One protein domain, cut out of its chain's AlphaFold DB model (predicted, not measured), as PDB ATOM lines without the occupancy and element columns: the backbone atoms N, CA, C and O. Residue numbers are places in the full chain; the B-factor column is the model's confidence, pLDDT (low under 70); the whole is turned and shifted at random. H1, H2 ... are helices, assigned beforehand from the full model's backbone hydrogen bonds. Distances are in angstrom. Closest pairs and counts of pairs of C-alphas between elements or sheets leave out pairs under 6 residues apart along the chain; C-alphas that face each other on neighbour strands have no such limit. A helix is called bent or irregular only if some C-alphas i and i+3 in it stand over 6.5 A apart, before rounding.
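What this domain is: This is residues 19 to 58 of the 58 residues of an uncharacterized protein of marine sediment metagenome (UniProt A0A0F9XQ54). One long helix, H2, makes a rod, and a short helix, H1, folds back alongside its first part as a lopsided helical hairpin. Residues 44 to 58, of which 44 to 55 belong to H2, stand free and stick out beyond the hairpin. The printed part has 40 residues with two named helices, H1 then H2, and no named strand; the class is all helix. It is only just extended, close to loose, with a radius of gyration of the C-alphas of 13.9 A, and spans 45 by 13 by 6 A.

How they stand to each other: H2, residues 30 to 55, touches H1, residues 19 to 25, with its residues 31 to 40 alone. The closest C-alphas are those of Gly 23 and Gly 32, 4.0 A apart. The two form a helical hairpin, running opposite ways at a shallow tilt of 28 degrees. Every O i to N i+4 pair is within hydrogen-bond range in H1, and 20 of 22 in H2.

Where its parts are: H2 is 38.0 A long, from C-alpha 30 at (50.309, 68.862, 111.622) to C-alpha 55 at (18.983, 89.005, 103.846). H2 is neither bent nor irregular, but only just: C-alphas 49 and 52 are 6.3 A apart. H1 measures 9.9 A and begins at C-alpha 19, (38.697, 68.845, 103.851).

The domain as a whole: The two C-alphas farthest apart, those of Asp 28 and Thr 58, are 45.4 A apart. The printed part has no cut, and the link from H1 to H2 is tight. Mean pLDDT of the printed part is 84.4; residue 54 and residues 56 to 58 are under 70.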
ATOM      1  N   LEU A  19      37.556  68.321 103.092       91.19
ATOM      2  CA  LEU A  19      38.697  68.845 103.851       91.19
ATOM      3  C   LEU A  19      38.672  68.385 105.312       91.19
ATOM      4  O   LEU A  19      39.710  67.986 105.839       91.19
ATOM      5  N   VAL A  20      37.495  68.370 105.944       92.44
ATOM      6  CA  VAL A  20      37.332  67.846 107.307       92.44
ATOM      7  C   VAL A  20      37.595  66.341 107.349       92.44
ATOM      8  O   VAL A  20      38.375  65.899 108.186       92.44
ATOM      9  N   CYS A  21      37.013  65.552 106.442       92.75
ATOM     10  CA  CYS A  21      37.229  64.104 106.385       92.75
ATOM     11  C   CYS A  21      38.710  63.759 106.177       92.75
ATOM     12  O   CYS A  21      39.270  62.964 106.931       92.75
ATOM     13  N   VAL A  22      39.368  64.400 105.207       92.56
ATOM     14  CA  VAL A  22      40.796  64.197 104.917       92.56
ATOM     15  C   VAL A  22      41.666  64.676 106.080       92.56
ATOM     16  O   VAL A  22      42.627  64.001 106.451       92.56
ATOM     17  N   GLY A  23      41.327  65.817 106.686       91.62
ATOM     18  CA  GLY A  23      42.009  66.330 107.871       91.62
ATOM     19  C   GLY A  23      41.890  65.381 109.062       91.62
ATOM     20  O   GLY A  23      42.876  65.146 109.757       91.62
ATOM     21  N   PHE A  24      40.723  64.759 109.245       90.81
ATOM     22  CA  PHE A  24      40.482  63.775 110.297       90.81
ATOM     23  C   PHE A  24      41.278  62.487 110.061       90.81
ATOM     24  O   PHE A  24      41.919  61.992 110.983       90.81
ATOM     25  N   SER A  25      41.327  61.988 108.819       92.25
ATOM     26  CA  SER A  25      42.158  60.832 108.449       92.25
ATOM     27  C   SER A  25      43.659  61.083 108.615       92.25
ATOM     28  O   SER A  25      44.420  60.134 108.769       92.25
ATOM     29  N   ARG A  26      44.104  62.345 108.571       89.94
ATOM     30  CA  ARG A  26      45.516  62.739 108.725       89.94
ATOM     31  C   ARG A  26      45.796  63.460 110.045       89.94
ATOM     32  O   ARG A  26      46.819  64.137 110.143       89.94
ATOM     33  N   ARG A  27      44.911  63.325 111.040       85.38
ATOM     34  CA  ARG A  27      44.939  64.070 112.311       85.38
ATOM     35  C   ARG A  27      46.269  63.971 113.062       85.38
ATOM     36  O   ARG A  27      46.648  64.937 113.715       85.38
ATOM     37  N   ASP A  28      46.969  62.845 112.957       88.81
ATOM     38  CA  ASP A  28      48.260  62.625 113.627       88.81
ATOM     39  C   ASP A  28      49.398  63.491 113.072       88.81
ATOM     40  O   ASP A  28      50.463  63.595 113.673       88.81
ATOM     41  N   ASN A  29      49.178  64.136 111.925       89.62
ATOM     42  CA  ASN A  29      50.141  65.017 111.288       89.62
ATOM     43  C   ASN A  29      49.677  66.476 111.389       89.62
ATOM     44  O   ASN A  29      48.491  66.771 111.228       89.62
ATOM     45  N   THR A  30      50.612  67.416 111.552       90.19
ATOM     46  CA  THR A  30      50.309  68.862 111.622       90.19
ATOM     47  C   THR A  30      49.473  69.329 110.427       90.19
ATOM     48  O   THR A  30      48.555  70.134 110.572       90.19
ATOM     49  N   SER A  31      49.720  68.761 109.243       88.12
ATOM     50  CA  SER A  31      48.936  69.034 108.035       88.12
ATOM     51  C   SER A  31      47.460  68.636 108.162       88.12
ATOM     52  O   SER A  31      46.610  69.317 107.601       88.12
ATOM     53  N   GLY A  32      47.131  67.565 108.895       87.56
ATOM     54  CA  GLY A  32      45.746  67.147 109.132       87.56
ATOM     55  C   GLY A  32      44.991  68.110 110.040       87.56
ATOM     56  O   GLY A  32      43.848  68.455 109.752       87.56
ATOM     57  N   ILE A  33      45.657  68.632 111.075       91.25
ATOM     58  CA  ILE A  33      45.102  69.693 111.927       91.25
ATOM     59  C   ILE A  33      44.823  70.952 111.097       91.25
ATOM     60  O   ILE A  33      43.734  71.513 111.192       91.25
ATOM     61  N   VAL A  34      45.755  71.368 110.233       92.62
ATOM     62  CA  VAL A  34      45.546  72.520 109.336       92.62
ATOM     63  C   VAL A  34      44.364  72.285 108.392       92.62
ATOM     64  O   VAL A  34      43.544  73.180 108.218       92.62
ATOM     65  N   LEU A  35      44.231  71.082 107.824       89.62
ATOM     66  CA  LEU A  35      43.104  70.711 106.961       89.62
ATOM     67  C   LEU A  35      41.756  70.756 107.699       89.62
ATOM     68  O   LEU A  35      40.781  71.248 107.136       89.62
ATOM     69  N   LEU A  36      41.708  70.318 108.962       91.06
ATOM     70  CA  LEU A  36      40.511  70.423 109.806       91.06
ATOM     71  C   LEU A  36      40.112  71.883 110.036       91.06
ATOM     72  O   LEU A  36      38.945  72.236 109.863       91.06
ATOM     73  N   TRP A  37      41.079  72.739 110.373       93.12
ATOM     74  CA  TRP A  37      40.843  74.175 110.527       93.12
ATOM     75  C   TRP A  37      40.402  74.830 109.218       93.12
ATOM     76  O   TRP A  37      39.479  75.642 109.227       93.12
ATOM     77  N   MET A  38      41.001  74.449 108.086       90.56
ATOM     78  CA  MET A  38      40.615  74.972 106.776       90.56
ATOM     79  C   MET A  38      39.193  74.541 106.389       90.56
ATOM     80  O   MET A  38      38.414  75.362 105.910       90.56
ATOM     81  N   GLY A  39      38.825  73.282 106.645       91.12
ATOM     82  CA  GLY A  39      37.470  72.776 106.423       91.12
ATOM     83  C   GLY A  39      36.429  73.471 107.304       91.12
ATOM     84  O   GLY A  39      35.374  73.872 106.814       91.12
ATOM     85  N   ALA A  40      36.749  73.705 108.582       90.31
ATOM     86  CA  ALA A  40      35.898  74.468 109.493       90.31
ATOM     87  C   ALA A  40      35.734  75.932 109.048       90.31
ATOM     88  O   ALA A  40      34.616  76.440 109.017       90.31
ATOM     89  N   ALA A  41      36.821  76.594 108.641       90.88
ATOM     90  CA  ALA A  41      36.773  77.954 108.105       90.88
ATOM     91  C   ALA A  41      35.949  78.033 106.810       90.88
ATOM     92  O   ALA A  41      35.204  78.990 106.615       90.88
ATOM     93  N   CYS A  42      36.029  77.011 105.953       90.00
ATOM     94  CA  CYS A  42      35.241  76.910 104.726       90.00
ATOM     95  C   CYS A  42      33.734  76.810 105.020       90.00
ATOM     96  O   CYS A  42      32.938  77.543 104.434       90.00
ATOM     97  N   MET A  43      33.344  75.983 105.996       87.69
ATOM     98  CA  MET A  43      31.958  75.897 106.478       87.69
ATOM     99  C   MET A  43      31.478  77.226 107.081       87.69
ATOM    100  O   MET A  43      30.358  77.659 106.819       87.69
ATOM    101  N   LEU A  44      32.338  77.908 107.847       88.81
ATOM    102  CA  LEU A  44      32.038  79.213 108.441       88.81
ATOM    103  C   LEU A  44      31.833  80.292 107.363       88.81
ATOM    104  O   LEU A  44      30.878  81.062 107.424       88.81
ATOM    105  N   ALA A  45      32.699  80.322 106.347       85.19
ATOM    106  CA  ALA A  45      32.598  81.233 105.211       85.19
ATOM    107  C   ALA A  45      31.286  81.041 104.442       85.19
ATOM    108  O   ALA A  45      30.684  82.016 104.000       85.19
ATOM    109  N   LEU A  46      30.805  79.801 104.343       84.00
ATOM    110  CA  LEU A  46      29.512  79.476 103.748       84.00
ATOM    111  C   LEU A  46      28.358  80.140 104.516       84.00
ATOM    112  O   LEU A  46      27.487  80.744 103.900       84.00
ATOM    113  N   VAL A  47      28.391  80.124 105.853       83.56
ATOM    114  CA  VAL A  47      27.401  80.817 106.701       83.56
ATOM    115  C   VAL A  47      27.436  82.329 106.459       83.56
ATOM    116  O   VAL A  47      26.395  82.945 106.230       83.56
ATOM    117  N   PHE A  48      28.631  82.925 106.435       83.44
ATOM    118  CA  PHE A  48      28.797  84.354 106.155       83.44
ATOM    119  C   PHE A  48      28.452  84.748 104.720       83.44
ATOM    120  O   PHE A  48      28.143  85.907 104.485       83.44
ATOM    121  N   TYR A  49      28.499  83.826 103.764       79.06
ATOM    122  CA  TYR A  49      28.069  84.079 102.394       79.06
ATOM    123  C   TYR A  49      26.551  83.954 102.254       79.06
ATOM    124  O   TYR A  49      25.909  84.778 101.607       79.06
ATOM    125  N   LEU A  50      25.969  82.935 102.887       76.75
ATOM    126  CA  LEU A  50      24.558  82.605 102.760       76.75
ATOM    127  C   LEU A  50      23.665  83.620 103.488       76.75
ATOM    128  O   LEU A  50      22.673  84.054 102.915       76.75
ATOM    129  N   ILE A  51      24.030  84.047 104.705       76.94
ATOM    130  CA  ILE A  51      23.226  84.969 105.530       76.94
ATOM    131  C   ILE A  51      22.975  86.332 104.857       76.94
ATOM    132  O   ILE A  51      21.810  86.683 104.679       76.94
ATOM    133  N   PRO A  52      23.994  87.119 104.462       75.00
ATOM    134  CA  PRO A  52      23.765  88.421 103.841       75.00
ATOM    135  C   PRO A  52      23.085  88.292 102.481       75.00
ATOM    136  O   PRO A  52      22.315  89.171 102.108       75.00
ATOM    137  N   LYS A  53      23.323  87.195 101.753       70.69
ATOM    138  CA  LYS A  53      22.695  86.951 100.451       70.69
ATOM    139  C   LYS A  53      21.212  86.594 100.597       70.69
ATOM    140  O   LYS A  53      20.418  87.069  99.796       70.69
ATOM    141  N   LEU A  54      20.825  85.849 101.638       67.50
ATOM    142  CA  LEU A  54      19.420  85.646 102.018       67.50
ATOM    143  C   LEU A  54      18.766  86.947 102.503       67.50
ATOM    144  O   LEU A  54      17.639  87.244 102.119       67.50
ATOM    145  N   LEU A  55      19.484  87.742 103.301       70.81
ATOM    146  CA  LEU A  55      18.983  89.005 103.846       70.81
ATOM    147  C   LEU A  55      18.755  90.070 102.760       70.81
ATOM    148  O   LEU A  55      17.772  90.789 102.824       70.81
ATOM    149  N   HIS A  56      19.621  90.150 101.745       64.25
ATOM    150  CA  HIS A  56      19.454  91.055 100.594       64.25
ATOM    151  C   HIS A  56      18.330  90.646  99.625       64.25
ATOM    152  O   HIS A  56      18.005  91.406  98.714       64.25
ATOM    153  N   LEU A  57      17.790  89.435  99.772       58.56
ATOM    154  CA  LEU A  57      16.707  88.885  98.952       58.56
ATOM    155  C   LEU A  57      15.321  89.032  99.617       58.56
ATOM    156  O   LEU A  57      14.336  88.627  99.003       58.56
ATOM    157  N   THR A  58      15.252  89.592 100.835       51.84
ATOM    158  CA  THR A  58      14.015  89.859 101.600       51.84
ATOM    159  C   THR A  58      13.690  91.348 101.581       51.84
ATOM    160  O   THR A  58      12.491  91.683 101.474       51.84
TER     161      THR A  58